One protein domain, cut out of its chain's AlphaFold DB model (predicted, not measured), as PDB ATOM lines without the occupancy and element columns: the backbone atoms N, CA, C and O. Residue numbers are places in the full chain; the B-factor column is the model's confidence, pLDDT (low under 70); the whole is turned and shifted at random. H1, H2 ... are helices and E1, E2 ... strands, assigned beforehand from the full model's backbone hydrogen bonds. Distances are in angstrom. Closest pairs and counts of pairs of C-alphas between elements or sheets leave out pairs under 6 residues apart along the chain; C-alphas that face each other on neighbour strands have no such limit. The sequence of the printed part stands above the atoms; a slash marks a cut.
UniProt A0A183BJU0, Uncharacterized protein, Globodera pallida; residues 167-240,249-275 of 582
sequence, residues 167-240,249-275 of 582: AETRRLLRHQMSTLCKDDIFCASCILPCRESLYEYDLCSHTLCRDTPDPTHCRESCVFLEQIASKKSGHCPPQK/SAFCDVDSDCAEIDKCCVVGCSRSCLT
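Overview. This is residues 167 to 240 and 249 to 275 of the 582 residues of an uncharacterized protein of Globodera pallida (UniProt A0A183BJU0). This is a two-lobed rod: at one end the helices H3 and H4 pack on the long helix H5, H3 on its residues 215 to 221 alone, with H2 beyond H3 and H1 trailing off from H2, and at the other end is a small head made of the two-strand hairpin E1 and E2 and the unnamed stretch of residues 249 to 262. H5 runs out of the helical lobe toward the head, and residues 231 to 240 continue from it past the hairpin. The printed part has 101 residues, with five named helices followed by two named strands, in the order H1, H2, H3, H4, H5, E1, E2, and the one sheet, in the order E1 - E2, is antiparallel. The class is mostly helix, with 41 residues in helices and 10 in strands. The whole is loose, with a radius of gyration of the C-alphas of 16.6 A, and the C-alphas span 53 by 25 by 22 A.

Along the chain. H1 holds residues 167 to 171 and measures 6.3 A from first to last C-alpha; C-alpha 167 is at (-23.780, -39.880, -84.821). H2 holds residues 175 to 180, 8.8 A. H3 holds residues 185 to 191, 10.1 A, and H4 holds residues 201 to 207, 10.0 A. H5, the longest helix with 16 residues, holds residues 215 to 230 and measures 22.5 A, from C-alpha 215 at (-31.852, -36.532, -62.083) to C-alpha 230 at (-30.016, -19.427, -76.549). E1 holds residues 263 to 267, 11.8 A, and E2 holds residues 270 to 274, 11.9 A, ending at C-alpha 274 at (-22.546, -11.281, -86.099).

Arrangement. H1 touches no helix, and it and H2 meet only through their link. H2 and H3 only just touch, with 3 pairs of C-alphas within 8 A, the closest being those of Ser 178 and Ala 188 at 7.1 A. These two form a helical hairpin, running opposite ways at a shallow tilt of 34 degrees, only just short of steep. H3 touches H5, which meets it with residues 215 to 221 alone; the closest C-alphas are those of Cys 190 and Cys 218, 5.0 A apart. H3 and H5 run the same way at a shallow tilt of 15 degrees. H4 and H5 touch and form a second helical hairpin, with the C-alphas of Ser 205 and Arg 219 closest at 5.6 A; they run opposite ways at a steep tilt of 38 degrees. The helix packing is mostly aligned, only just: 2 of these 3 touching pairs are at a shallow tilt. H3 and H4 are apart. In all five helices every O i to N i+4 pair is within hydrogen-bond range. E1 and E2 form a hairpin of antiparallel strands, with 140 degrees between their directions; N 265 and O 272 are 2.9 A apart and N 267 and O 270 are 2.8 A apart, both within hydrogen-bond range. E2 is apart from each of the five helices.

Size, cuts and confidence. The two C-alphas farthest apart are those of Asp 183 and Lys 240, 52.7 A. Residues 241 to 248 are cut out, and C-alphas 240 and 249 are 18.0 A apart across the cut, which falls in the link from H5 to E1. Of the links that are printed whole, H1 to H2, H2 to H3 and E1 to E2 are tight, and H3 to H4 and H4 to H5 are short. The mean pLDDT of the printed part is 79.0; it is under 70 at residues 167 to 182, residues 196 to 199 and residue 240, and the mean of H1 is 37.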
ATOM      1  N   ALA A 167     -23.529 -39.456 -86.201       37.66
ATOM      2  CA  ALA A 167     -23.780 -39.880 -84.821       37.66
ATOM      3  C   ALA A 167     -22.650 -40.740 -84.221       37.66
ATOM      4  O   ALA A 167     -22.285 -40.577 -83.050       37.66
ATOM      5  N   GLU A 168     -22.047 -41.615 -85.025       36.41
ATOM      6  CA  GLU A 168     -20.984 -42.525 -84.584       36.41
ATOM      7  C   GLU A 168     -19.633 -41.801 -84.460       36.41
ATOM      8  O   GLU A 168     -18.918 -41.942 -83.463       36.41
ATOM      9  N   THR A 169     -19.357 -40.884 -85.389       34.22
ATOM     10  CA  THR A 169     -18.206 -39.982 -85.317       34.22
ATOM     11  C   THR A 169     -18.346 -38.961 -84.195       34.22
ATOM     12  O   THR A 169     -17.334 -38.595 -83.617       34.22
ATOM     13  N   ARG A 170     -19.567 -38.549 -83.812       38.72
ATOM     14  CA  ARG A 170     -19.833 -37.719 -82.618       38.72
ATOM     15  C   ARG A 170     -19.653 -38.501 -81.310       38.72
ATOM     16  O   ARG A 170     -19.219 -37.920 -80.313       38.72
ATOM     17  N   ARG A 171     -19.927 -39.814 -81.295       39.06
ATOM     18  CA  ARG A 171     -19.707 -40.695 -80.127       39.06
ATOM     19  C   ARG A 171     -18.225 -40.866 -79.792       39.06
ATOM     20  O   ARG A 171     -17.877 -40.746 -78.617       39.06
ATOM     21  N   LEU A 172     -17.348 -41.026 -80.791       38.22
ATOM     22  CA  LEU A 172     -15.911 -41.269 -80.569       38.22
ATOM     23  C   LEU A 172     -15.189 -40.137 -79.793       38.22
ATOM     24  O   LEU A 172     -14.183 -40.361 -79.121       38.22
ATOM     25  N   LEU A 173     -15.737 -38.922 -79.845       42.38
ATOM     26  CA  LEU A 173     -15.138 -37.667 -79.362       42.38
ATOM     27  C   LEU A 173     -15.385 -37.399 -77.882       42.38
ATOM     28  O   LEU A 173     -14.634 -36.663 -77.242       42.38
ATOM     29  N   ARG A 174     -16.448 -38.006 -77.347       45.66
ATOM     30  CA  ARG A 174     -16.951 -37.799 -75.984       45.66
ATOM     31  C   ARG A 174     -16.292 -38.706 -74.950       45.66
ATOM     32  O   ARG A 174     -16.415 -38.470 -73.748       45.66
ATOM     33  N   HIS A 175     -15.570 -39.733 -75.402       47.47
ATOM     34  CA  HIS A 175     -15.074 -40.787 -74.525       47.47
ATOM     35  C   HIS A 175     -14.069 -40.303 -73.480       47.47
ATOM     36  O   HIS A 175     -14.035 -40.876 -72.406       47.47
ATOM     37  N   GLN A 176     -13.317 -39.220 -73.694       51.25
ATOM     38  CA  GLN A 176     -12.316 -38.814 -72.700       51.25
ATOM     39  C   GLN A 176     -12.894 -38.246 -71.400       51.25
ATOM     40  O   GLN A 176     -12.446 -38.640 -70.328       51.25
ATOM     41  N   MET A 177     -13.905 -37.376 -71.470       52.75
ATOM     42  CA  MET A 177     -14.562 -36.866 -70.257       52.75
ATOM     43  C   MET A 177     -15.498 -37.914 -69.633       52.75
ATOM     44  O   MET A 177     -15.644 -37.963 -68.416       52.75
ATOM     45  N   SER A 178     -16.068 -38.817 -70.443       51.31
ATOM     46  CA  SER A 178     -16.846 -39.959 -69.944       51.31
ATOM     47  C   SER A 178     -16.008 -40.956 -69.143       51.31
ATOM     48  O   SER A 178     -16.557 -41.582 -68.242       51.31
ATOM     49  N   THR A 179     -14.729 -41.150 -69.479       57.25
ATOM     50  CA  THR A 179     -13.840 -42.029 -68.703       57.25
ATOM     51  C   THR A 179     -13.426 -41.375 -67.385       57.25
ATOM     52  O   THR A 179     -13.305 -42.074 -66.390       57.25
ATOM     53  N   LEU A 180     -13.268 -40.045 -67.362       58.88
ATOM     54  CA  LEU A 180     -12.937 -39.274 -66.155       58.88
ATOM     55  C   LEU A 180     -14.070 -39.278 -65.116       58.88
ATOM     56  O   LEU A 180     -13.801 -39.428 -63.932       58.88
ATOM     57  N   CYS A 181     -15.326 -39.157 -65.552       69.00
ATOM     58  CA  CYS A 181     -16.499 -39.164 -64.667       69.00
ATOM     59  C   CYS A 181     -17.101 -40.564 -64.432       69.00
ATOM     60  O   CYS A 181     -18.207 -40.660 -63.917       69.00
ATOM     61  N   LYS A 182     -16.454 -41.654 -64.872       67.19
ATOM     62  CA  LYS A 182     -17.091 -42.985 -64.915       67.19
ATOM     63  C   LYS A 182     -17.468 -43.525 -63.530       67.19
ATOM     64  O   LYS A 182     -18.475 -44.217 -63.415       67.19
ATOM     65  N   ASP A 183     -16.669 -43.195 -62.521       75.25
ATOM     66  CA  ASP A 183     -16.784 -43.752 -61.170       75.25
ATOM     67  C   ASP A 183     -17.523 -42.817 -60.191       75.25
ATOM     68  O   ASP A 183     -17.796 -43.205 -59.058       75.25
ATOM     69  N   ASP A 184     -17.885 -41.604 -60.626       81.00
ATOM     70  CA  ASP A 184     -18.591 -40.602 -59.820       81.00
ATOM     71  C   ASP A 184     -19.996 -40.356 -60.389       81.00
ATOM     72  O   ASP A 184     -20.162 -39.909 -61.526       81.00
ATOM     73  N   ILE A 185     -21.015 -40.643 -59.578       81.69
ATOM     74  CA  ILE A 185     -22.433 -40.551 -59.944       81.69
ATOM     75  C   ILE A 185     -22.846 -39.112 -60.290       81.69
ATOM     76  O   ILE A 185     -23.591 -38.905 -61.254       81.69
ATOM     77  N   PHE A 186     -22.351 -38.124 -59.544       84.06
ATOM     78  CA  PHE A 186     -22.658 -36.712 -59.765       84.06
ATOM     79  C   PHE A 186     -21.969 -36.216 -61.038       84.06
ATOM     80  O   PHE A 186     -22.605 -35.617 -61.907       84.06
ATOM     81  N   CYS A 187     -20.689 -36.561 -61.212       80.00
ATOM     82  CA  CYS A 187     -19.913 -36.235 -62.414       80.00
ATOM     83  C   CYS A 187     -20.541 -36.862 -63.670       80.00
ATOM     84  O   CYS A 187     -20.700 -36.189 -64.689       80.00
ATOM     85  N   ALA A 188     -20.937 -38.141 -63.598       81.44
ATOM     86  CA  ALA A 188     -21.550 -38.884 -64.698       81.44
ATOM     87  C   ALA A 188     -22.921 -38.324 -65.099       81.44
ATOM     88  O   ALA A 188     -23.207 -38.218 -66.294       81.44
ATOM     89  N   SER A 189     -23.745 -37.953 -64.118       85.00
ATOM     90  CA  SER A 189     -25.068 -37.369 -64.358       85.00
ATOM     91  C   SER A 189     -24.962 -35.947 -64.923       85.00
ATOM     92  O   SER A 189     -25.705 -35.598 -65.835       85.00
ATOM     93  N   CYS A 190     -23.975 -35.162 -64.476       84.94
ATOM     94  CA  CYS A 190     -23.701 -33.816 -64.988       84.94
ATOM     95  C   CYS A 190     -23.251 -33.819 -66.463       84.94
ATOM     96  O   CYS A 190     -23.733 -33.020 -67.266       84.94
ATOM     97  N   ILE A 191     -22.358 -34.732 -66.862       81.75
ATOM     98  CA  ILE A 191     -21.877 -34.804 -68.255       81.75
ATOM     99  C   ILE A 191     -22.897 -35.407 -69.225       81.75
ATOM    100  O   ILE A 191     -22.764 -35.206 -70.432       81.75
ATOM    101  N   LEU A 192     -23.874 -36.179 -68.743       82.38
ATOM    102  CA  LEU A 192     -24.756 -36.955 -69.612       82.38
ATOM    103  C   LEU A 192     -25.473 -36.088 -70.668       82.38
ATOM    104  O   LEU A 192     -25.325 -36.422 -71.845       82.38
ATOM    105  N   PRO A 193     -26.127 -34.961 -70.323       83.75
ATOM    106  CA  PRO A 193     -26.726 -34.066 -71.316       83.75
ATOM    107  C   PRO A 193     -25.735 -33.531 -72.348       83.75
ATOM    108  O   PRO A 193     -26.016 -33.514 -73.540       83.75
ATOM    109  N   CYS A 194     -24.519 -33.187 -71.915       77.25
ATOM    110  CA  CYS A 194     -23.454 -32.678 -72.786       77.25
ATOM    111  C   CYS A 194     -22.961 -33.724 -73.800       77.25
ATOM    112  O   CYS A 194     -22.145 -33.419 -74.676       77.25
ATOM    113  N   ARG A 195     -23.405 -34.984 -73.670       70.31
ATOM    114  CA  ARG A 195     -23.123 -36.027 -74.649       70.31
ATOM    115  C   ARG A 195     -24.051 -35.989 -75.844       70.31
ATOM    116  O   ARG A 195     -23.737 -36.658 -76.819       70.31
ATOM    117  N   GLU A 196     -25.140 -35.247 -75.824       64.31
ATOM    118  CA  GLU A 196     -26.046 -35.169 -76.961       64.31
ATOM    119  C   GLU A 196     -26.144 -33.730 -77.450       64.31
ATOM    120  O   GLU A 196     -25.865 -32.782 -76.725       64.31
ATOM    121  N   SER A 197     -26.457 -33.556 -78.730       63.66
ATOM    122  CA  SER A 197     -26.709 -32.233 -79.303       63.66
ATOM    123  C   SER A 197     -28.187 -31.896 -79.136       63.66
ATOM    124  O   SER A 197     -28.885 -31.699 -80.128       63.66
ATOM    125  N   LEU A 198     -28.667 -31.939 -77.893       67.31
ATOM    126  CA  LEU A 198     -30.030 -31.575 -77.529       67.31
ATOM    127  C   LEU A 198     -29.970 -30.246 -76.785       67.31
ATOM    128  O   LEU A 198     -29.385 -30.159 -75.708       67.31
ATOM    129  N   TYR A 199     -30.538 -29.214 -77.400       67.44
ATOM    130  CA  TYR A 199     -30.573 -27.860 -76.843       67.44
ATOM    131  C   TYR A 199     -31.952 -27.493 -76.286       67.44
ATOM    132  O   TYR A 199     -32.079 -26.482 -75.606       67.44
ATOM    133  N   GLU A 200     -32.965 -28.321 -76.552       78.19
ATOM    134  CA  GLU A 200     -34.324 -28.146 -76.048       78.19
ATOM    135  C   GLU A 200     -34.461 -28.789 -74.664       78.19
ATOM    136  O   GLU A 200     -34.201 -29.989 -74.490       78.19
ATOM    137  N   TYR A 201     -34.851 -27.983 -73.674       81.19
ATOM    138  CA  TYR A 201     -34.915 -28.399 -72.275       81.19
ATOM    139  C   TYR A 201     -35.852 -29.585 -72.048       81.19
ATOM    140  O   TYR A 201     -35.477 -30.543 -71.364       81.19
ATOM    141  N   ASP A 202     -37.051 -29.549 -72.631       82.19
ATOM    142  CA  ASP A 202     -38.064 -30.587 -72.429       82.19
ATOM    143  C   ASP A 202     -37.570 -31.932 -72.956       82.19
ATOM    144  O   ASP A 202     -37.606 -32.945 -72.251       82.19
ATOM    145  N   LEU A 203     -37.002 -31.939 -74.162       84.56
ATOM    146  CA  LEU A 203     -36.446 -33.149 -74.745       84.56
ATOM    147  C   LEU A 203     -35.259 -33.658 -73.916       84.56
ATOM    148  O   LEU A 203     -35.231 -34.838 -73.569       84.56
ATOM    149  N   CYS A 204     -34.332 -32.782 -73.517       85.06
ATOM    150  CA  CYS A 204     -33.171 -33.136 -72.697       85.06
ATOM    151  C   CYS A 204     -33.570 -33.729 -71.333       85.06
ATOM    152  O   CYS A 204     -33.130 -34.818 -70.954       85.06
ATOM    153  N   SER A 205     -34.450 -33.049 -70.599       86.56
ATOM    154  CA  SER A 205     -34.839 -33.433 -69.242       86.56
ATOM    155  C   SER A 205     -35.682 -34.712 -69.213       86.56
ATOM    156  O   SER A 205     -35.498 -35.548 -68.323       86.56
ATOM    157  N   HIS A 206     -36.574 -34.908 -70.191       84.25
ATOM    158  CA  HIS A 206     -37.487 -36.048 -70.210       84.25
ATOM    159  C   HIS A 206     -36.900 -37.319 -70.821       84.25
ATOM    160  O   HIS A 206     -37.359 -38.404 -70.442       84.25
ATOM    161  N   THR A 207     -35.930 -37.209 -71.737       83.38
ATOM    162  CA  THR A 207     -35.306 -38.373 -72.393       83.38
ATOM    163  C   THR A 207     -33.999 -38.796 -71.734       83.38
ATOM    164  O   THR A 207     -33.815 -39.988 -71.502       83.38
ATOM    165  N   LEU A 208     -33.116 -37.856 -71.373       83.25
ATOM    166  CA  LEU A 208     -31.780 -38.186 -70.863       83.25
ATOM    167  C   LEU A 208     -31.728 -38.304 -69.345       83.25
ATOM    168  O   LEU A 208     -31.050 -39.186 -68.827       83.25
ATOM    169  N   CYS A 209     -32.456 -37.449 -68.625       87.62
ATOM    170  CA  CYS A 209     -32.387 -37.382 -67.163       87.62
ATOM    171  C   CYS A 209     -33.418 -38.254 -66.436       87.62
ATOM    172  O   CYS A 209     -33.535 -38.170 -65.215       87.62
ATOM    173  N   ARG A 210     -34.203 -39.064 -67.158       84.69
ATOM    174  CA  ARG A 210     -35.256 -39.902 -66.562       84.69
ATOM    175  C   ARG A 210     -34.689 -41.098 -65.797       84.69
ATOM    176  O   ARG A 210     -35.143 -41.370 -64.691       84.69
ATOM    177  N   ASP A 211     -33.698 -41.768 -66.383       81.81
ATOM    178  CA  ASP A 211     -33.141 -43.030 -65.878       81.81
ATOM    179  C   ASP A 211     -31.755 -42.848 -65.228       81.81
ATOM    180  O   ASP A 211     -30.994 -43.808 -65.074       81.81
ATOM    181  N   THR A 212     -31.386 -41.613 -64.860       84.31
ATOM    182  CA  THR A 212     -30.105 -41.339 -64.196       84.31
ATOM    183  C   THR A 212     -30.188 -41.577 -62.689       84.31
ATOM    184  O   THR A 212     -31.226 -41.316 -62.079       84.31
ATOM    185  N   PRO A 213     -29.090 -42.020 -62.043       83.56
ATOM    186  CA  PRO A 213     -29.062 -42.171 -60.588       83.56
ATOM    187  C   PRO A 213     -29.256 -40.838 -59.853       83.56
ATOM    188  O   PRO A 213     -29.736 -40.829 -58.724       83.56
ATOM    189  N   ASP A 214     -28.895 -39.726 -60.500       86.19
ATOM    190  CA  ASP A 214     -29.172 -38.379 -60.023       86.19
ATOM    191  C   ASP A 214     -29.815 -37.516 -61.126       86.19
ATOM    192  O   ASP A 214     -29.128 -37.012 -62.025       86.19
ATOM    193  N   PRO A 215     -31.147 -37.350 -61.105       87.25
ATOM    194  CA  PRO A 215     -31.852 -36.532 -62.083       87.25
ATOM    195  C   PRO A 215     -31.679 -35.030 -61.831       87.25
ATOM    196  O   PRO A 215     -31.901 -34.246 -62.751       87.25
ATOM    197  N   THR A 216     -31.283 -34.604 -60.627       89.12
ATOM    198  CA  THR A 216     -31.205 -33.179 -60.267       89.12
ATOM    199  C   THR A 216     -30.047 -32.512 -60.997       89.12
ATOM    200  O   THR A 216     -30.274 -31.625 -61.817       89.12
ATOM    201  N   HIS A 217     -28.826 -33.021 -60.808       87.12
ATOM    202  CA  HIS A 217     -27.640 -32.497 -61.496       87.12
ATOM    203  C   HIS A 217     -27.718 -32.692 -63.020       87.12
ATOM    204  O   HIS A 217     -27.192 -31.884 -63.781       87.12
ATOM    205  N   CYS A 218     -28.414 -33.732 -63.492       89.06
ATOM    206  CA  CYS A 218     -28.672 -33.904 -64.921       89.06
ATOM    207  C   CYS A 218     -29.599 -32.801 -65.472       89.06
ATOM    208  O   CYS A 218     -29.313 -32.209 -66.511       89.06
ATOM    209  N   ARG A 219     -30.692 -32.471 -64.769       90.69
ATOM    210  CA  ARG A 219     -31.609 -31.392 -65.181       90.69
ATOM    211  C   ARG A 219     -30.940 -30.025 -65.138       90.69
ATOM    212  O   ARG A 219     -31.177 -29.230 -66.040       90.69
ATOM    213  N   GLU A 220     -30.089 -29.767 -64.148       89.06
ATOM    214  CA  GLU A 220     -29.267 -28.550 -64.098       89.06
ATOM    215  C   GLU A 220     -28.375 -28.427 -65.337       89.06
ATOM    216  O   GLU A 220     -28.312 -27.359 -65.946       89.06
ATOM    217  N   SER A 221     -27.765 -29.530 -65.781       88.00
ATOM    218  CA  SER A 221     -27.024 -29.562 -67.042       88.00
ATOM    219  C   SER A 221     -27.912 -29.290 -68.263       88.00
ATOM    220  O   SER A 221     -27.475 -28.582 -69.165       88.00
ATOM    221  N   CYS A 222     -29.155 -29.782 -68.310       88.69
ATOM    222  CA  CYS A 222     -30.091 -29.442 -69.393       88.69
ATOM    223  C   CYS A 222     -30.441 -27.945 -69.417       88.69
ATOM    224  O   CYS A 222     -30.403 -27.335 -70.484       88.69
ATOM    225  N   VAL A 223     -30.715 -27.340 -68.252       89.81
ATOM    226  CA  VAL A 223     -30.935 -25.884 -68.139       89.81
ATOM    227  C   VAL A 223     -29.701 -25.127 -68.621       89.81
ATOM    228  O   VAL A 223     -29.805 -24.163 -69.377       89.81
ATOM    229  N   PHE A 224     -28.512 -25.574 -68.213       87.12
ATOM    230  CA  PHE A 224     -27.260 -24.973 -68.649       87.12
ATOM    231  C   PHE A 224     -27.089 -25.038 -70.174       87.12
ATOM    232  O   PHE A 224     -26.744 -24.026 -70.781       87.12
ATOM    233  N   LEU A 225     -27.361 -26.187 -70.803       85.00
ATOM    234  CA  LEU A 225     -27.250 -26.366 -72.256       85.00
ATOM    235  C   LEU A 225     -28.206 -25.461 -73.043       85.00
ATOM    236  O   LEU A 225     -27.790 -24.845 -74.024       85.00
ATOM    237  N   GLU A 226     -29.453 -25.336 -72.596       85.88
ATOM    238  CA  GLU A 226     -30.436 -24.427 -73.194       85.88
ATOM    239  C   GLU A 226     -29.994 -22.959 -73.067       85.88
ATOM    240  O   GLU A 226     -30.054 -22.186 -74.029       85.88
ATOM    241  N   GLN A 227     -29.476 -22.568 -71.900       85.81
ATOM    242  CA  GLN A 227     -28.995 -21.207 -71.664       85.81
ATOM    243  C   GLN A 227     -27.805 -20.849 -72.557       85.81
ATOM    244  O   GLN A 227     -27.789 -19.771 -73.151       85.81
ATOM    245  N   ILE A 228     -26.814 -21.736 -72.687       81.75
ATOM    246  CA  ILE A 228     -25.645 -21.461 -73.535       81.75
ATOM    247  C   ILE A 228     -25.970 -21.536 -75.033       81.75
ATOM    248  O   ILE A 228     -25.262 -20.922 -75.831       81.75
ATOM    249  N   ALA A 229     -27.018 -22.273 -75.418       81.44
ATOM    250  CA  ALA A 229     -27.499 -22.336 -76.795       81.44
ATOM    251  C   ALA A 229     -28.280 -21.072 -77.180       81.44
ATOM    252  O   ALA A 229     -28.016 -20.480 -78.223       81.44
ATOM    253  N   SER A 230     -29.194 -20.624 -76.316       84.81
ATOM    254  CA  SER A 230     -30.016 -19.427 -76.549       84.81
ATOM    255  C   SER A 230     -29.237 -18.118 -76.375       84.81
ATOM    256  O   SER A 230     -29.507 -17.144 -77.080       84.81
ATOM    257  N   LYS A 231     -28.247 -18.086 -75.471       87.12
ATOM    258  CA  LYS A 231     -27.424 -16.908 -75.176       87.12
ATOM    259  C   LYS A 231     -25.938 -17.266 -75.124       87.12
ATOM    260  O   LYS A 231     -25.365 -17.504 -74.059       87.12
ATOM    261  N   LYS A 232     -25.278 -17.207 -76.280       87.62
ATOM    262  CA  LYS A 232     -23.824 -17.392 -76.395       87.62
ATOM    263  C   LYS A 232     -23.056 -16.267 -75.700       87.62
ATOM    264  O   LYS A 232     -23.547 -15.144 -75.543       87.62
ATOM    265  N   SER A 233     -21.814 -16.544 -75.319       85.44
ATOM    266  CA  SER A 233     -20.933 -15.564 -74.676       85.44
ATOM    267  C   SER A 233     -20.639 -14.353 -75.573       85.44
ATOM    268  O   SER A 233     -20.549 -14.464 -76.794       85.44
ATOM    269  N   GLY A 234     -20.421 -13.193 -74.947       86.25
ATOM    270  CA  GLY A 234     -20.059 -11.948 -75.630       86.25
ATOM    271  C   GLY A 234     -21.238 -11.036 -75.958       86.25
ATOM    272  O   GLY A 234     -22.404 -11.380 -75.758       86.25
ATOM    273  N   HIS A 235     -20.915  -9.843 -76.453       89.44
ATOM    274  CA  HIS A 235     -21.895  -8.814 -76.803       89.44
ATOM    275  C   HIS A 235     -21.948  -8.607 -78.312       89.44
ATOM    276  O   HIS A 235     -20.926  -8.719 -78.990       89.44
ATOM    277  N   CYS A 236     -23.126  -8.269 -78.834       91.00
ATOM    278  CA  CYS A 236     -23.250  -7.842 -80.222       91.00
ATOM    279  C   CYS A 236     -22.344  -6.628 -80.480       91.00
ATOM    280  O   CYS A 236     -22.295  -5.720 -79.641       91.00
ATOM    281  N   PRO A 237     -21.607  -6.602 -81.601       90.12
ATOM    282  CA  PRO A 237     -20.728  -5.485 -81.908       90.12
ATOM    283  C   PRO A 237     -21.545  -4.192 -82.069       90.12
ATOM    284  O   PRO A 237     -22.699  -4.243 -82.516       90.12
ATOM    285  N   PRO A 238     -20.967  -3.027 -81.720       83.81
ATOM    286  CA  PRO A 238     -21.635  -1.751 -81.920       83.81
ATOM    287  C   PRO A 238     -21.900  -1.553 -83.412       83.81
ATOM    288  O   PRO A 238     -20.993  -1.644 -84.242       83.81
ATOM    289  N   GLN A 239     -23.157  -1.291 -83.751       75.25
ATOM    290  CA  GLN A 239     -23.547  -1.041 -85.130       75.25
ATOM    291  C   GLN A 239     -23.042   0.342 -85.537       75.25
ATOM    292  O   GLN A 239     -23.269   1.330 -84.837       75.25
ATOM    293  N   LYS A 240     -22.349   0.428 -86.676       66.69
ATOM    294  CA  LYS A 240     -22.146   1.730 -87.319       66.69
ATOM    295  C   LYS A 240     -23.519   2.227 -87.794       66.69
ATOM    296  O   LYS A 240     -24.321   1.392 -88.211       66.69
ATOM    297  N   SER A 249     -35.185  -8.086 -92.762       85.81
ATOM    298  CA  SER A 249     -35.079  -9.547 -92.862       85.81
ATOM    299  C   SER A 249     -34.579 -10.144 -91.550       85.81
ATOM    300  O   SER A 249     -33.638  -9.633 -90.939       85.81
ATOM    301  N   ALA A 250     -35.187 -11.249 -91.119       86.75
ATOM    302  CA  ALA A 250     -34.761 -12.003 -89.945       86.75
ATOM    303  C   ALA A 250     -34.064 -13.302 -90.379       86.75
ATOM    304  O   ALA A 250     -34.726 -14.270 -90.734       86.75
ATOM    305  N   PHE A 251     -32.727 -13.318 -90.367       88.00
ATOM    306  CA  PHE A 251     -31.925 -14.502 -90.719       88.00
ATOM    307  C   PHE A 251     -31.687 -15.451 -89.537       88.00
ATOM    308  O   PHE A 251     -31.175 -16.549 -89.729       88.00
ATOM    309  N   CYS A 252     -32.005 -15.015 -88.319       91.69
ATOM    310  CA  CYS A 252     -31.844 -15.774 -87.084       91.69
ATOM    311  C   CYS A 252     -32.897 -15.335 -86.057       91.69
ATOM    312  O   CYS A 252     -33.320 -14.171 -86.061       91.69
ATOM    313  N   ASP A 253     -33.274 -16.244 -85.159       90.38
ATOM    314  CA  ASP A 253     -34.167 -15.995 -84.025       90.38
ATOM    315  C   ASP A 253     -33.479 -16.210 -82.665       90.38
ATOM    316  O   ASP A 253     -33.745 -15.511 -81.688       90.38
ATOM    317  N   VAL A 254     -32.506 -17.105 -82.586       89.75
ATOM    318  CA  VAL A 254     -31.710 -17.325 -81.372       89.75
ATOM    319  C   VAL A 254     -30.237 -17.471 -81.721       89.75
ATOM    320  O   VAL A 254     -29.868 -17.713 -82.870       89.75
ATOM    321  N   ASP A 255     -29.355 -17.309 -80.731       90.62
ATOM    322  CA  ASP A 255     -27.915 -17.448 -80.970       90.62
ATOM    323  C   ASP A 255     -27.552 -18.837 -81.523       90.62
ATOM    324  O   ASP A 255     -26.578 -18.956 -82.268       90.62
ATOM    325  N   SER A 256     -28.324 -19.881 -81.200       86.00
ATOM    326  CA  SER A 256     -28.121 -21.243 -81.705       86.00
ATOM    327  C   SER A 256     -28.317 -21.388 -83.213       86.00
ATOM    328  O   SER A 256     -27.747 -22.315 -83.785       86.00
ATOM    329  N   ASP A 257     -29.045 -20.473 -83.863       89.75
ATOM    330  CA  ASP A 257     -29.210 -20.470 -85.326       89.75
ATOM    331  C   ASP A 257     -27.927 -20.027 -86.035       89.75
ATOM    332  O   ASP A 257     -27.674 -20.353 -87.195       89.75
ATOM    333  N   CYS A 258     -27.088 -19.277 -85.323       90.19
ATOM    334  CA  CYS A 258     -25.827 -18.781 -85.833       90.19
ATOM    335  C   CYS A 258     -24.712 -19.818 -85.661       90.19
ATOM    336  O   CYS A 258     -24.616 -20.517 -84.649       90.19
ATOM    337  N   ALA A 259     -23.811 -19.893 -86.639       87.75
ATOM    338  CA  ALA A 259     -22.686 -20.816 -86.595       87.75
ATOM    339  C   ALA A 259     -21.657 -20.425 -85.519       87.75
ATOM    340  O   ALA A 259     -21.459 -19.256 -85.195       87.75
ATOM    341  N   GLU A 260     -20.961 -21.424 -84.976       85.69
ATOM    342  CA  GLU A 260     -19.840 -21.234 -84.046       85.69
ATOM    343  C   GLU A 260     -20.163 -20.275 -82.881       85.69
ATOM    344  O   GLU A 260     -21.098 -20.513 -82.116       85.69
ATOM    345  N   ILE A 261     -19.377 -19.208 -82.727       88.25
ATOM    346  CA  ILE A 261     -19.515 -18.204 -81.667       88.25
ATOM    347  C   ILE A 261     -20.405 -17.028 -82.073       88.25
ATOM    348  O   ILE A 261     -20.603 -16.130 -81.258       88.25
ATOM    349  N   ASP A 262     -20.900 -16.999 -83.311       90.94
ATOM    350  CA  ASP A 262     -21.682 -15.870 -83.797       90.94
ATOM    351  C   ASP A 262     -23.015 -15.795 -83.055       90.94
ATOM    352  O   ASP A 262     -23.623 -16.818 -82.717       90.94
ATOM    353  N   LYS A 263     -23.436 -14.562 -82.779       92.44
ATOM    354  CA  LYS A 263     -24.666 -14.238 -82.059       92.44
ATOM    355  C   LYS A 263     -25.707 -13.686 -83.016       92.44
ATOM    356  O   LYS A 263     -25.358 -12.983 -83.966       92.44
ATOM    357  N   CYS A 264     -26.974 -13.939 -82.717       93.50
ATOM    358  CA  CYS A 264     -28.083 -13.337 -83.432       93.50
ATOM    359  C   CYS A 264     -28.292 -11.904 -82.934       93.50
ATOM    360  O   CYS A 264     -28.780 -11.668 -81.828       93.50
ATOM    361  N   CYS A 265     -27.894 -10.930 -83.747       92.38
ATOM    362  CA  CYS A 265     -27.886  -9.522 -83.382       92.38
ATOM    363  C   CYS A 265     -28.917  -8.733 -84.186       92.38
ATOM    364  O   CYS A 265     -29.117  -8.970 -85.377       92.38
ATOM    365  N   VAL A 266     -29.544  -7.754 -83.536       90.38
ATOM    366  CA  VAL A 266     -30.451  -6.813 -84.200       90.38
ATOM    367  C   VAL A 266     -29.628  -5.693 -84.838       90.38
ATOM    368  O   VAL A 266     -28.877  -4.995 -84.155       90.38
ATOM    369  N   VAL A 267     -29.774  -5.528 -86.151       87.12
ATOM    370  CA  VAL A 267     -29.115  -4.497 -86.961       87.12
ATOM    371  C   VAL A 267     -30.190  -3.667 -87.656       87.12
ATOM    372  O   VAL A 267     -30.757  -4.078 -88.669       87.12
ATOM    373  N   GLY A 268     -30.501  -2.497 -87.097       82.62
ATOM    374  CA  GLY A 268     -31.652  -1.710 -87.543       82.62
ATOM    375  C   GLY A 268     -32.953  -2.463 -87.260       82.62
ATOM    376  O   GLY A 268     -33.263  -2.720 -86.100       82.62
ATOM    377  N   CYS A 269     -33.690  -2.829 -88.310       84.00
ATOM    378  CA  CYS A 269     -34.886  -3.673 -88.215       84.00
ATOM    379  C   CYS A 269     -34.646  -5.152 -88.575       84.00
ATOM    380  O   CYS A 269     -35.562  -5.963 -88.460       84.00
ATOM    381  N   SER A 270     -33.436  -5.506 -89.014       87.44
ATOM    382  CA  SER A 270     -33.073  -6.864 -89.431       87.44
ATOM    383  C   SER A 270     -32.376  -7.629 -88.307       87.44
ATOM    384  O   SER A 270     -31.831  -7.033 -87.375       87.44
ATOM    385  N   ARG A 271     -32.351  -8.962 -88.404       90.56
ATOM    386  CA  ARG A 271     -31.606  -9.845 -87.492       90.56
ATOM    387  C   ARG A 271     -30.571 -10.627 -88.276       90.56
ATOM    388  O   ARG A 271     -30.924 -11.295 -89.246       90.56
ATOM    389  N   SER A 272     -29.309 -10.534 -87.877       91.50
ATOM    390  CA  SER A 272     -28.196 -11.182 -88.570       91.50
ATOM    391  C   SER A 272     -27.190 -11.780 -87.593       91.50
ATOM    392  O   SER A 272     -27.016 -11.305 -86.468       91.50
ATOM    393  N   CYS A 273     -26.518 -12.841 -88.035       93.25
ATOM    394  CA  CYS A 273     -25.450 -13.474 -87.277       93.25
ATOM    395  C   CYS A 273     -24.184 -12.624 -87.352       93.25
ATOM    396  O   CYS A 273     -23.617 -12.442 -88.431       93.25
ATOM    397  N   LEU A 274     -23.748 -12.098 -86.209       91.81
ATOM    398  CA  LEU A 274     -22.546 -11.281 -86.099       91.81
ATOM    399  C   LEU A 274     -21.573 -11.886 -85.093       91.81
ATOM    400  O   LEU A 274     -21.965 -12.368 -84.027       91.81
ATOM    401  N   THR A 275     -20.282 -11.772 -85.395       90.94
ATOM    402  CA  THR A 275     -19.230 -12.166 -84.462       90.94
ATOM    403  C   THR A 275     -19.232 -11.243 -83.241       90.94
ATOM    404  O   THR A 275     -19.131 -10.018 -83.393       90.94
TER     405      THR A 275